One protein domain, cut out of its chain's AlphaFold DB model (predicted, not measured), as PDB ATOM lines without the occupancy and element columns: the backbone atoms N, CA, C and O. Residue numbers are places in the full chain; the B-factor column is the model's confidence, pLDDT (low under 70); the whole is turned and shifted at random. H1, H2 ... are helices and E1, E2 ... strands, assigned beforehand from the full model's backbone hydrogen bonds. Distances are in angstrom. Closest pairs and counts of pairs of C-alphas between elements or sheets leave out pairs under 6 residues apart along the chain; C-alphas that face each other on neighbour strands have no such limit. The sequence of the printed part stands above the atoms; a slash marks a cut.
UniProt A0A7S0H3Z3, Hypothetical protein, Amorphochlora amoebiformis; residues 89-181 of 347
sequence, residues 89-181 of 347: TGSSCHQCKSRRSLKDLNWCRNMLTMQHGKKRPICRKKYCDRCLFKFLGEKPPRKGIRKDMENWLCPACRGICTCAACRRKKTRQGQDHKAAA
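AT A GLANCE: This is residues 89 to 181 of the 347 residues of the protein "Hypothetical protein" of Amorphochlora amoebiformis (UniProt A0A7S0H3Z3). With little regular structure, a body mostly of loops holds a small antiparallel hairpin, E1 and E2, and short helices H1 and H2; longer H3 leaves it, residues 171 to 181 sticking out. The 93 printed residues run E1, E2, H1, H2, H3, mostly helix, with 37 in named elements. The whole is only just compact, close to loose: radius of gyration of the C-alphas 14.6 A, spans 45 by 27 by 26 A.

HOW THE PARTS SIT: Look at E1, residues 105 to 107, and E2, residues 126 to 128, antiparallel at 148 degrees: N 106 and O 127 are within hydrogen-bond range, 2.8 A. H1, residues 129 to 136, follows by a tight link. H2, residues 146 to 150, and H3, residues 164 to 181, are apart from it and each other. O i to N i+4 pairs are within range throughout H1 and H2, and 10 of 14 in H3.

IN THESE COORDINATES: Find C-alpha 105 at (48.820, -12.925, -22.454), where E1 begins; H3 runs 26.7 A to C-alpha 181 at (50.372, -45.409, -45.741).

THE WHOLE: The printed part has no cut. Links E1 to E2 and H2 to H3 are long. Confidence is under 70 in residues 112 to 120, 142 to 149 and 174 to 181.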
ATOM      1  N   THR A  89      54.649  -1.970 -25.381       79.56
ATOM      2  CA  THR A  89      54.792  -2.731 -26.624       79.56
ATOM      3  C   THR A  89      54.043  -4.057 -26.494       79.56
ATOM      4  O   THR A  89      54.592  -5.149 -26.368       79.56
ATOM      5  N   GLY A  90      52.715  -3.963 -26.517       87.38
ATOM      6  CA  GLY A  90      51.824  -5.105 -26.426       87.38
ATOM      7  C   GLY A  90      51.972  -6.040 -27.623       87.38
ATOM      8  O   GLY A  90      52.255  -5.621 -28.756       87.38
ATOM      9  N   SER A  91      51.704  -7.323 -27.387       93.50
ATOM     10  CA  SER A  91      51.694  -8.345 -28.435       93.50
ATOM     11  C   SER A  91      50.273  -8.812 -28.754       93.50
ATOM     12  O   SER A  91      49.331  -8.529 -28.018       93.50
ATOM     13  N   SER A  92      50.088  -9.445 -29.911       96.00
ATOM     14  CA  SER A  92      48.761  -9.834 -30.399       96.00
ATOM     15  C   SER A  92      48.353 -11.219 -29.891       96.00
ATOM     16  O   SER A  92      49.141 -12.169 -29.920       96.00
ATOM     17  N   CYS A  93      47.101 -11.342 -29.446       96.06
ATOM     18  CA  CYS A  93      46.497 -12.627 -29.110       96.06
ATOM     19  C   CYS A  93      46.274 -13.474 -30.370       96.06
ATOM     20  O   CYS A  93      45.737 -13.002 -31.368       96.06
ATOM     21  N   HIS A  94      46.590 -14.766 -30.309       95.81
ATOM     22  CA  HIS A  94      46.418 -15.676 -31.435       95.81
ATOM     23  C   HIS A  94      44.961 -15.812 -31.904       95.81
ATOM     24  O   HIS A  94      44.724 -15.931 -33.105       95.81
ATOM     25  N   GLN A  95      44.002 -15.812 -30.972       94.69
ATOM     26  CA  GLN A  95      42.595 -16.073 -31.277       94.69
ATOM     27  C   GLN A  95      41.870 -14.810 -31.751       94.69
ATOM     28  O   GLN A  95      41.322 -14.798 -32.849       94.69
ATOM     29  N   CYS A  96      41.878 -13.738 -30.954       95.56
ATOM     30  CA  CYS A  96      41.152 -12.511 -31.291       95.56
ATOM     31  C   CYS A  96      41.979 -11.482 -32.075       95.56
ATOM     32  O   CYS A  96      41.435 -10.454 -32.457       95.56
ATOM     33  N   LYS A  97      43.284 -11.710 -32.284       95.19
ATOM     34  CA  LYS A  97      44.232 -10.788 -32.947       95.19
ATOM     35  C   LYS A  97      44.386  -9.396 -32.308       95.19
ATOM     36  O   LYS A  97      45.253  -8.633 -32.732       95.19
ATOM     37  N   SER A  98      43.637  -9.079 -31.253       95.06
ATOM     38  CA  SER A  98      43.792  -7.856 -30.456       95.06
ATOM     39  C   SER A  98      45.188  -7.790 -29.840       95.06
ATOM     40  O   SER A  98      45.653  -8.777 -29.260       95.06
ATOM     41  N   ARG A  99      45.829  -6.616 -29.904       94.19
ATOM     42  CA  ARG A  99      47.015  -6.320 -29.086       94.19
ATOM     43  C   ARG A  99      46.602  -6.205 -27.621       94.19
ATOM     44  O   ARG A  99      45.528  -5.681 -27.328       94.19
ATOM     45  N   ARG A 100      47.416  -6.761 -26.728       93.31
ATOM     46  CA  ARG A 100      47.235  -6.747 -25.271       93.31
ATOM     47  C   ARG A 100      48.588  -6.578 -24.592       93.31
ATOM     48  O   ARG A 100      49.624  -6.848 -25.210       93.31
ATOM     49  N   SER A 101      48.563  -6.133 -23.338       91.75
ATOM     50  CA  SER A 101      49.762  -6.087 -22.503       91.75
ATOM     51  C   SER A 101      50.366  -7.495 -22.384       91.75
ATOM     52  O   SER A 101      49.663  -8.501 -22.531       91.75
ATOM     53  N   LEU A 102      51.676  -7.590 -22.148       89.12
ATOM     54  CA  LEU A 102      52.329  -8.894 -21.984       89.12
ATOM     55  C   LEU A 102      51.796  -9.651 -20.757       89.12
ATOM     56  O   LEU A 102      51.686 -10.873 -20.817       89.12
ATOM     57  N   LYS A 103      51.374  -8.921 -19.715       88.00
ATOM     58  CA  LYS A 103      50.753  -9.448 -18.487       88.00
ATOM     59  C   LYS A 103      49.368 -10.067 -18.736       88.00
ATOM     60  O   LYS A 103      48.921 -10.932 -17.988       88.00
ATOM     61  N   ASP A 104      48.691  -9.674 -19.814       90.56
ATOM     62  CA  ASP A 104      47.370 -10.190 -20.204       90.56
ATOM     63  C   ASP A 104      47.413 -11.370 -21.173       90.56
ATOM     64  O   ASP A 104      46.374 -11.807 -21.679       90.56
ATOM     65  N   LEU A 105      48.608 -11.874 -21.474       92.06
ATOM     66  CA  LEU A 105      48.820 -12.925 -22.454       92.06
ATOM     67  C   LEU A 105      49.525 -14.122 -21.826       92.06
ATOM     68  O   LEU A 105      50.609 -14.009 -21.270       92.06
ATOM     69  N   ASN A 106      48.938 -15.296 -22.023       91.81
ATOM     70  CA  ASN A 106      49.515 -16.579 -21.651       91.81
ATOM     71  C   ASN A 106      50.350 -17.110 -22.817       91.81
ATOM     72  O   ASN A 106      49.853 -17.228 -23.946       91.81
ATOM     73  N   TRP A 107      51.617 -17.416 -22.547       91.06
ATOM     74  CA  TRP A 107      52.589 -17.861 -23.542       91.06
ATOM     75  C   TRP A 107      52.749 -19.370 -23.507       91.06
ATOM     76  O   TRP A 107      52.837 -19.978 -22.446       91.06
ATOM     77  N   CYS A 108      52.796 -19.986 -24.685       90.94
ATOM     78  CA  CYS A 108      53.016 -21.420 -24.778       90.94
ATOM     79  C   CYS A 108      54.467 -21.771 -24.433       90.94
ATOM     80  O   CYS A 108      55.368 -21.275 -25.104       90.94
ATOM     81  N   ARG A 109      54.688 -22.703 -23.498       83.88
ATOM     82  CA  ARG A 109      56.034 -23.236 -23.209       83.88
ATOM     83  C   ARG A 109      56.404 -24.495 -23.983       83.88
ATOM     84  O   ARG A 109      57.537 -24.946 -23.901       83.88
ATOM     85  N   ASN A 110      55.479 -25.038 -24.780       83.44
ATOM     86  CA  ASN A 110      55.754 -26.242 -25.560       83.44
ATOM     87  C   ASN A 110      57.014 -26.105 -26.433       83.44
ATOM     88  O   ASN A 110      57.023 -25.388 -27.449       83.44
ATOM     89  N   MET A 111      58.039 -26.858 -26.058       74.94
ATOM     90  CA  MET A 111      59.169 -27.180 -26.906       74.94
ATOM     91  C   MET A 111      58.724 -28.361 -27.760       74.94
ATOM     92  O   MET A 111      58.621 -29.482 -27.277       74.94
ATOM     93  N   LEU A 112      58.385 -28.100 -29.024       65.50
ATOM     94  CA  LEU A 112      58.021 -29.167 -29.953       65.50
ATOM     95  C   LEU A 112      59.209 -30.131 -30.046       65.50
ATOM     96  O   LEU A 112      60.249 -29.776 -30.605       65.50
ATOM     97  N   THR A 113      59.051 -31.314 -29.453       50.81
ATOM     98  CA  THR A 113      60.077 -32.352 -29.393       50.81
ATOM     99  C   THR A 113      60.547 -32.721 -30.796       50.81
ATOM    100  O   THR A 113      59.829 -32.598 -31.796       50.81
ATOM    101  N   MET A 114      61.823 -33.082 -30.877       49.88
ATOM    102  CA  MET A 114      62.536 -33.281 -32.129       49.88
ATOM    103  C   MET A 114      61.887 -34.402 -32.944       49.88
ATOM    104  O   MET A 114      61.945 -35.565 -32.571       49.88
ATOM    105  N   GLN A 115      61.322 -34.069 -34.102       45.97
ATOM    106  CA  GLN A 115      61.163 -35.046 -35.174       45.97
ATOM    107  C   GLN A 115      62.417 -34.945 -36.047       45.97
ATOM    108  O   GLN A 115      62.640 -33.910 -36.676       45.97
ATOM    109  N   HIS A 116      63.230 -36.007 -36.058       54.91
ATOM    110  CA  HIS A 116      64.413 -36.179 -36.919       54.91
ATOM    111  C   HIS A 116      65.628 -35.283 -36.611       54.91
ATOM    112  O   HIS A 116      66.200 -34.681 -37.517       54.91
ATOM    113  N   GLY A 117      66.028 -35.156 -35.340       56.94
ATOM    114  CA  GLY A 117      67.324 -34.560 -34.962       56.94
ATOM    115  C   GLY A 117      67.491 -33.054 -35.227       56.94
ATOM    116  O   GLY A 117      68.504 -32.470 -34.854       56.94
ATOM    117  N   LYS A 118      66.495 -32.377 -35.814       59.44
ATOM    118  CA  LYS A 118      66.507 -30.923 -36.031       59.44
ATOM    119  C   LYS A 118      65.732 -30.216 -34.921       59.44
ATOM    120  O   LYS A 118      64.546 -30.484 -34.719       59.44
ATOM    121  N   LYS A 119      66.406 -29.308 -34.200       57.66
ATOM    122  CA  LYS A 119      65.816 -28.464 -33.142       57.66
ATOM    123  C   LYS A 119      64.637 -27.701 -33.747       57.66
ATOM    124  O   LYS A 119      64.832 -26.808 -34.571       57.66
ATOM    125  N   ARG A 120      63.403 -28.089 -33.408       63.28
ATOM    126  CA  ARG A 120      62.215 -27.379 -33.889       63.28
ATOM    127  C   ARG A 120      62.005 -26.090 -33.096       63.28
ATOM    128  O   ARG A 120      62.367 -26.021 -31.923       63.28
ATOM    129  N   PRO A 121      61.432 -25.054 -33.733       70.38
ATOM    130  CA  PRO A 121      61.200 -23.779 -33.075       70.38
ATOM    131  C   PRO A 121      60.156 -23.926 -31.964       70.38
ATOM    132  O   PRO A 121      59.101 -24.534 -32.158       70.38
ATOM    133  N   ILE A 122      60.454 -23.315 -30.818       84.81
ATOM    134  CA  ILE A 122      59.561 -23.175 -29.661       84.81
ATOM    135  C   ILE A 122      58.236 -22.537 -30.107       84.81
ATOM    136  O   ILE A 122      58.214 -21.640 -30.960       84.81
ATOM    137  N   CYS A 123      57.111 -22.994 -29.551       90.19
ATOM    138  CA  CYS A 123      55.809 -22.422 -29.875       90.19
ATOM    139  C   CYS A 123      55.711 -20.956 -29.416       90.19
ATOM    140  O   CYS A 123      55.745 -20.664 -28.231       90.19
ATOM    141  N   ARG A 124      55.504 -20.022 -30.355       91.31
ATOM    142  CA  ARG A 124      55.384 -18.575 -30.069       91.31
ATOM    143  C   ARG A 124      53.941 -18.071 -29.941       91.31
ATOM    144  O   ARG A 124      53.688 -16.871 -30.042       91.31
ATOM    145  N   LYS A 125      52.960 -18.969 -29.822       93.69
ATOM    146  CA  LYS A 125      51.541 -18.582 -29.757       93.69
ATOM    147  C   LYS A 125      51.196 -18.061 -28.362       93.69
ATOM    148  O   LYS A 125      51.629 -18.636 -27.366       93.69
ATOM    149  N   LYS A 126      50.372 -17.012 -28.321       94.50
ATOM    150  CA  LYS A 126      49.933 -16.335 -27.095       94.50
ATOM    151  C   LYS A 126      48.417 -16.204 -27.062       94.50
ATOM    152  O   LYS A 126      47.811 -15.976 -28.110       94.50
ATOM    153  N   TYR A 127      47.802 -16.307 -25.890       94.88
ATOM    154  CA  TYR A 127      46.348 -16.218 -25.734       94.88
ATOM    155  C   TYR A 127      45.977 -15.308 -24.570       94.88
ATOM    156  O   TYR A 127      46.573 -15.417 -23.507       94.88
ATOM    157  N   CYS A 128      44.986 -14.433 -24.752       94.69
ATOM    158  CA  CYS A 128      44.449 -13.670 -23.629       94.69
ATOM    159  C   CYS A 128      43.453 -14.515 -22.832       94.69
ATOM    160  O   CYS A 128      42.801 -15.402 -23.396       94.69
ATOM    161  N   ASP A 129      43.298 -14.202 -21.547       92.94
ATOM    162  CA  ASP A 129      42.443 -14.962 -20.621       92.94
ATOM    163  C   ASP A 129      41.005 -15.071 -21.127       92.94
ATOM    164  O   ASP A 129      40.411 -16.147 -21.118       92.94
ATOM    165  N   ARG A 130      40.471 -13.977 -21.688       94.00
ATOM    166  CA  ARG A 130      39.118 -13.940 -22.260       94.00
ATOM    167  C   ARG A 130      38.929 -14.972 -23.375       94.00
ATOM    168  O   ARG A 130      37.857 -15.559 -23.481       94.00
ATOM    169  N   CYS A 131      39.942 -15.192 -24.216       94.94
ATOM    170  CA  CYS A 131      39.851 -16.188 -25.287       94.94
ATOM    171  C   CYS A 131      39.992 -17.618 -24.765       94.94
ATOM    172  O   CYS A 131      39.339 -18.506 -25.305       94.94
ATOM    173  N   LEU A 132      40.821 -17.841 -23.743       92.75
ATOM    174  CA  LEU A 132      40.946 -19.158 -23.116       92.75
ATOM    175  C   LEU A 132      39.631 -19.560 -22.442       92.75
ATOM    176  O   LEU A 132      39.094 -20.623 -22.739       92.75
ATOM    177  N   PHE A 133      39.046 -18.649 -21.667       92.06
ATOM    178  CA  PHE A 133      37.780 -18.892 -20.990       92.06
ATOM    179  C   PHE A 133      36.627 -19.111 -21.981       92.06
ATOM    180  O   PHE A 133      35.935 -20.121 -21.917       92.06
ATOM    181  N   LYS A 134      36.446 -18.203 -22.954       89.62
ATOM    182  CA  LYS A 134      35.279 -18.234 -23.853       89.62
ATOM    183  C   LYS A 134      35.280 -19.406 -24.835       89.62
ATOM    184  O   LYS A 134      34.222 -19.954 -25.114       89.62
ATOM    185  N   PHE A 135      36.428 -19.736 -25.430       80.94
ATOM    186  CA  PHE A 135      36.469 -20.710 -26.531       80.94
ATOM    187  C   PHE A 135      36.835 -22.122 -26.089       80.94
ATOM    188  O   PHE A 135      36.663 -23.050 -26.875       80.94
ATOM    189  N   LEU A 136      37.387 -22.277 -24.887       78.00
ATOM    190  CA  LEU A 136      37.924 -23.557 -24.431       78.00
ATOM    191  C   LEU A 136      37.394 -23.964 -23.058       78.00
ATOM    192  O   LEU A 136      37.611 -25.102 -22.666       78.00
ATOM    193  N   GLY A 137      36.723 -23.064 -22.326       81.94
ATOM    194  CA  GLY A 137      36.259 -23.334 -20.962       81.94
ATOM    195  C   GLY A 137      37.396 -23.482 -19.947       81.94
ATOM    196  O   GLY A 137      37.157 -23.850 -18.802       81.94
ATOM    197  N   GLU A 138      38.640 -23.195 -20.342       78.50
ATOM    198  CA  GLU A 138      39.808 -23.357 -19.485       78.50
ATOM    199  C   GLU A 138      40.069 -22.068 -18.712       78.50
ATOM    200  O   GLU A 138      40.267 -20.996 -19.297       78.50
ATOM    201  N   LYS A 139      40.104 -22.177 -17.380       78.31
ATOM    202  CA  LYS A 139      40.685 -21.127 -16.547       78.31
ATOM    203  C   LYS A 139      42.197 -21.150 -16.796       78.31
ATOM    204  O   LYS A 139      42.803 -22.207 -16.614       78.31
ATOM    205  N   PRO A 140      42.807 -20.044 -17.257       71.31
ATOM    206  CA  PRO A 140      44.253 -19.998 -17.409       71.31
ATOM    207  C   PRO A 140      44.924 -20.323 -16.067       71.31
ATOM    208  O   PRO A 140      44.339 -20.015 -15.020       71.31
ATOM    209  N   PRO A 141      46.131 -20.921 -16.082       72.12
ATOM    210  CA  PRO A 141      46.938 -21.040 -14.871       72.12
ATOM    211  C   PRO A 141      47.001 -19.671 -14.189       72.12
ATOM    212  O   PRO A 141      47.175 -18.645 -14.857       72.12
ATOM    213  N   ARG A 142      46.760 -19.640 -12.874       66.88
ATOM    214  CA  ARG A 142      46.652 -18.385 -12.120       66.88
ATOM    215  C   ARG A 142      47.928 -17.579 -12.352       66.88
ATOM    216  O   ARG A 142      49.025 -18.041 -12.035       66.88
ATOM    217  N   LYS A 143      47.789 -16.376 -12.918       66.31
ATOM    218  CA  LYS A 143      48.911 -15.449 -13.097       66.31
ATOM    219  C   LYS A 143      49.571 -15.235 -11.731       66.31
ATOM    220  O   LYS A 143      48.896 -14.817 -10.797       66.31
ATOM    221  N   GLY A 144      50.848 -15.591 -11.618       57.97
ATOM    222  CA  GLY A 144      51.616 -15.547 -10.366       57.97
ATOM    223  C   GLY A 144      52.098 -16.913  -9.871       57.97
ATOM    224  O   GLY A 144      53.147 -16.986  -9.240       57.97
ATOM    225  N   ILE A 145      51.428 -18.016 -10.228       59.38
ATOM    226  CA  ILE A 145      51.898 -19.363  -9.874       59.38
ATOM    227  C   ILE A 145      52.731 -19.894 -11.042       59.38
ATOM    228  O   ILE A 145      52.229 -20.525 -11.973       59.38
ATOM    229  N   ARG A 146      54.039 -19.595 -11.021       52.97
ATOM    230  CA  ARG A 146      54.983 -20.000 -12.086       52.97
ATOM    231  C   ARG A 146      54.964 -21.508 -12.346       52.97
ATOM    232  O   ARG A 146      55.136 -21.919 -13.489       52.97
ATOM    233  N   LYS A 147      54.695 -22.306 -11.308       60.28
ATOM    234  CA  LYS A 147      54.662 -23.771 -11.370       60.28
ATOM    235  C   LYS A 147      53.567 -24.297 -12.308       60.28
ATOM    236  O   LYS A 147      53.823 -25.202 -13.094       60.28
ATOM    237  N   ASP A 148      52.398 -23.658 -12.317       65.50
ATOM    238  CA  ASP A 148      51.277 -24.057 -13.181       65.50
ATOM    239  C   ASP A 148      51.507 -23.644 -14.643       65.50
ATOM    240  O   ASP A 148      50.973 -24.248 -15.575       65.50
ATOM    241  N   MET A 149      52.337 -22.619 -14.860       68.56
ATOM    242  CA  MET A 149      52.734 -22.147 -16.189       68.56
ATOM    243  C   MET A 149      53.805 -23.033 -16.839       68.56
ATOM    244  O   MET A 149      53.892 -23.052 -18.066       68.56
ATOM    245  N   GLU A 150      54.609 -23.755 -16.047       72.38
ATOM    246  CA  GLU A 150      55.695 -24.632 -16.521       72.38
ATOM    247  C   GLU A 150      55.163 -25.709 -17.477       72.38
ATOM    248  O   GLU A 150      55.699 -25.915 -18.566       72.38
ATOM    249  N   ASN A 151      54.022 -26.302 -17.120       79.94
ATOM    250  CA  ASN A 151      53.399 -27.399 -17.861       79.94
ATOM    251  C   ASN A 151      52.283 -26.937 -18.807       79.94
ATOM    252  O   ASN A 151      51.603 -27.758 -19.430       79.94
ATOM    253  N   TRP A 152      52.063 -25.626 -18.936       86.88
ATOM    254  CA  TRP A 152      50.955 -25.127 -19.735       86.88
ATOM    255  C   TRP A 152      51.238 -25.238 -21.240       86.88
ATOM    256  O   TRP A 152      52.084 -24.547 -21.824       86.88
ATOM    257  N   LEU A 153      50.460 -26.095 -21.906       89.50
ATOM    258  CA  LEU A 153      50.465 -26.252 -23.355       89.50
ATOM    259  C   LEU A 153      49.324 -25.460 -23.978       89.50
ATOM    260  O   LEU A 153      48.154 -25.641 -23.640       89.50
ATOM    261  N   CYS A 154      49.649 -24.631 -24.970       92.62
ATOM    262  CA  CYS A 154      48.614 -23.832 -25.599       92.62
ATOM    263  C   CYS A 154      47.610 -24.695 -26.394       92.62
ATOM    264  O   CYS A 154      47.961 -25.763 -26.912       92.62
ATOM    265  N   PRO A 155      46.394 -24.181 -26.631       93.31
ATOM    266  CA  PRO A 155      45.319 -24.902 -27.324       93.31
ATOM    267  C   PRO A 155      45.692 -25.375 -28.735       93.31
ATOM    268  O   PRO A 155      45.193 -26.380 -29.236       93.31
ATOM    269  N   ALA A 156      46.593 -24.654 -29.406       93.00
ATOM    270  CA  ALA A 156      47.081 -25.045 -30.724       93.00
ATOM    271  C   ALA A 156      48.080 -26.206 -30.660       93.00
ATOM    272  O   ALA A 156      48.083 -27.040 -31.556       93.00
ATOM    273  N   CYS A 157      48.910 -26.267 -29.615       90.94
ATOM    274  CA  CYS A 157      49.812 -27.392 -29.378       90.94
ATOM    275  C   CYS A 157      49.048 -28.646 -28.952       90.94
ATOM    276  O   CYS A 157      49.414 -29.735 -29.367       90.94
ATOM    277  N   ARG A 158      47.951 -28.479 -28.205       90.38
ATOM    278  CA  ARG A 158      47.023 -29.561 -27.838       90.38
ATOM    279  C   ARG A 158      46.106 -29.999 -28.986       90.38
ATOM    280  O   ARG A 158      45.360 -30.955 -28.848       90.38
ATOM    281  N   GLY A 159      46.124 -29.295 -30.122       90.88
ATOM    282  CA  GLY A 159      45.321 -29.649 -31.298       90.88
ATOM    283  C   GLY A 159      43.816 -29.366 -31.176       90.88
ATOM    284  O   GLY A 159      43.057 -29.842 -32.028       90.88
ATOM    285  N   ILE A 160      43.408 -28.582 -30.169       91.88
ATOM    286  CA  ILE A 160      42.016 -28.193 -29.873       91.88
ATOM    287  C   ILE A 160      41.669 -26.768 -30.342       91.88
ATOM    288  O   ILE A 160      40.512 -26.365 -30.331       91.88
ATOM    289  N   CYS A 161      42.656 -25.980 -30.779       94.06
ATOM    290  CA  CYS A 161      42.413 -24.638 -31.316       94.06
ATOM    291  C   CYS A 161      41.571 -24.690 -32.603       94.06
ATOM    292  O   CYS A 161      41.983 -25.282 -33.604       94.06
ATOM    293  N   THR A 162      40.435 -23.993 -32.608       92.81
ATOM    294  CA  THR A 162      39.454 -23.997 -33.706       92.81
ATOM    295  C   THR A 162      39.653 -22.882 -34.736       92.81
ATOM    296  O   THR A 162      38.882 -22.772 -35.693       92.81
ATOM    297  N   CYS A 163      40.685 -22.041 -34.593       93.56
ATOM    298  CA  CYS A 163      40.916 -20.951 -35.536       93.56
ATOM    299  C   CYS A 163      41.235 -21.489 -36.946       93.56
ATOM    300  O   CYS A 163      41.855 -22.545 -37.115       93.56
ATOM    301  N   ALA A 164      40.853 -20.738 -37.986       93.00
ATOM    302  CA  ALA A 164      41.016 -21.174 -39.374       93.00
ATOM    303  C   ALA A 164      42.475 -21.524 -39.730       93.00
ATOM    304  O   ALA A 164      42.722 -22.495 -40.443       93.00
ATOM    305  N   ALA A 165      43.447 -20.775 -39.196       92.12
ATOM    306  CA  ALA A 165      44.870 -21.019 -39.433       92.12
ATOM    307  C   ALA A 165      45.350 -22.344 -38.809       92.12
ATOM    308  O   ALA A 165      46.065 -23.107 -39.458       92.12
ATOM    309  N   CYS A 166      44.939 -22.644 -37.572       93.06
ATOM    310  CA  CYS A 166      45.282 -23.903 -36.904       93.06
ATOM    311  C   CYS A 166      44.603 -25.098 -37.577       93.06
ATOM    312  O   CYS A 166      45.259 -26.113 -37.801       93.06
ATOM    313  N   ARG A 167      43.341 -24.954 -37.999       92.12
ATOM    314  CA  ARG A 167      42.612 -25.995 -38.735       92.12
ATOM    315  C   ARG A 167      43.295 -26.358 -40.060       92.12
ATOM    316  O   ARG A 167      43.534 -27.534 -40.300       92.12
ATOM    317  N   ARG A 168      43.716 -25.365 -40.857       92.44
ATOM    318  CA  ARG A 168      44.485 -25.586 -42.104       92.44
ATOM    319  C   ARG A 168      45.857 -26.224 -41.867       92.44
ATOM    320  O   ARG A 168      46.365 -26.931 -42.731       92.44
ATOM    321  N   LYS A 169      46.491 -25.954 -40.720       89.00
ATOM    322  CA  LYS A 169      47.769 -26.584 -40.355       89.00
ATOM    323  C   LYS A 169      47.575 -28.048 -39.954       89.00
ATOM    324  O   LYS A 169      48.360 -28.891 -40.377       89.00
ATOM    325  N   LYS A 170      46.523 -28.346 -39.184       86.25
ATOM    326  CA  LYS A 170      46.183 -29.704 -38.735       86.25
ATOM    327  C   LYS A 170      45.883 -30.632 -39.913       86.25
ATOM    328  O   LYS A 170      46.355 -31.761 -39.914       86.25
ATOM    329  N   THR A 171      45.163 -30.154 -40.931       82.06
ATOM    330  CA  THR A 171      44.862 -30.960 -42.126       82.06
ATOM    331  C   THR A 171      46.116 -31.332 -42.910       82.06
ATOM    332  O   THR A 171      46.244 -32.482 -43.301       82.06
ATOM    333  N   ARG A 172      47.072 -30.405 -43.073       80.44
ATOM    334  CA  ARG A 172      48.345 -30.683 -43.761       80.44
ATOM    335  C   ARG A 172      49.177 -31.729 -43.018       80.44
ATOM    336  O   ARG A 172      49.588 -32.710 -43.612       80.44
ATOM    337  N   GLN A 173      49.323 -31.577 -41.701       73.12
ATOM    338  CA  GLN A 173      50.064 -32.546 -40.885       73.12
ATOM    339  C   GLN A 173      49.384 -33.925 -40.859       73.12
ATOM    340  O   GLN A 173      50.052 -34.944 -40.938       73.12
ATOM    341  N   GLY A 174      48.048 -33.973 -40.812       62.78
ATOM    342  CA  GLY A 174      47.295 -35.229 -40.890       62.78
ATOM    343  C   GLY A 174      47.380 -35.933 -42.251       62.78
ATOM    344  O   GLY A 174      47.246 -37.154 -42.309       62.78
ATOM    345  N   GLN A 175      47.613 -35.189 -43.335       55.69
ATOM    346  CA  GLN A 175      47.822 -35.747 -44.674       55.69
ATOM    347  C   GLN A 175      49.198 -36.405 -44.812       55.69
ATOM    348  O   GLN A 175      49.285 -37.457 -45.439       55.69
ATOM    349  N   ASP A 176      50.231 -35.875 -44.153       51.38
ATOM    350  CA  ASP A 176      51.583 -36.452 -44.181       51.38
ATOM    351  C   ASP A 176      51.621 -37.867 -43.563       51.38
ATOM    352  O   ASP A 176      52.363 -38.738 -44.015       51.38
ATOM    353  N   HIS A 177      50.762 -38.143 -42.575       50.59
ATOM    354  CA  HIS A 177      50.658 -39.466 -41.945       50.59
ATOM    355  C   HIS A 177      49.799 -40.465 -42.740       50.59
ATOM    356  O   HIS A 177      50.000 -41.670 -42.619       50.59
ATOM    357  N   LYS A 178      48.852 -39.990 -43.564       43.78
ATOM    358  CA  LYS A 178      48.006 -40.855 -44.411       43.78
ATOM    359  C   LYS A 178      48.611 -41.114 -45.795       43.78
ATOM    360  O   LYS A 178      48.454 -42.212 -46.318       43.78
ATOM    361  N   ALA A 179      49.353 -40.163 -46.365       45.41
ATOM    362  CA  ALA A 179      50.044 -40.345 -47.643       45.41
ATOM    363  C   ALA A 179      51.189 -41.375 -47.550       45.41
ATOM    364  O   ALA A 179      51.402 -42.138 -48.489       45.41
ATOM    365  N   ALA A 180      51.860 -41.481 -46.397       47.88
ATOM    366  CA  ALA A 180      52.882 -42.503 -46.157       47.88
ATOM    367  C   ALA A 180      52.320 -43.940 -46.091       47.88
ATOM    368  O   ALA A 180      53.041 -44.892 -46.383       47.88
ATOM    369  N   ALA A 181      51.038 -44.106 -45.742       45.47
ATOM    370  CA  ALA A 181      50.372 -45.409 -45.741       45.47
ATOM    371  C   ALA A 181      49.903 -45.832 -47.147       45.47
ATOM    372  O   ALA A 181      49.861 -47.021 -47.443       45.47
TER     373      ALA A 181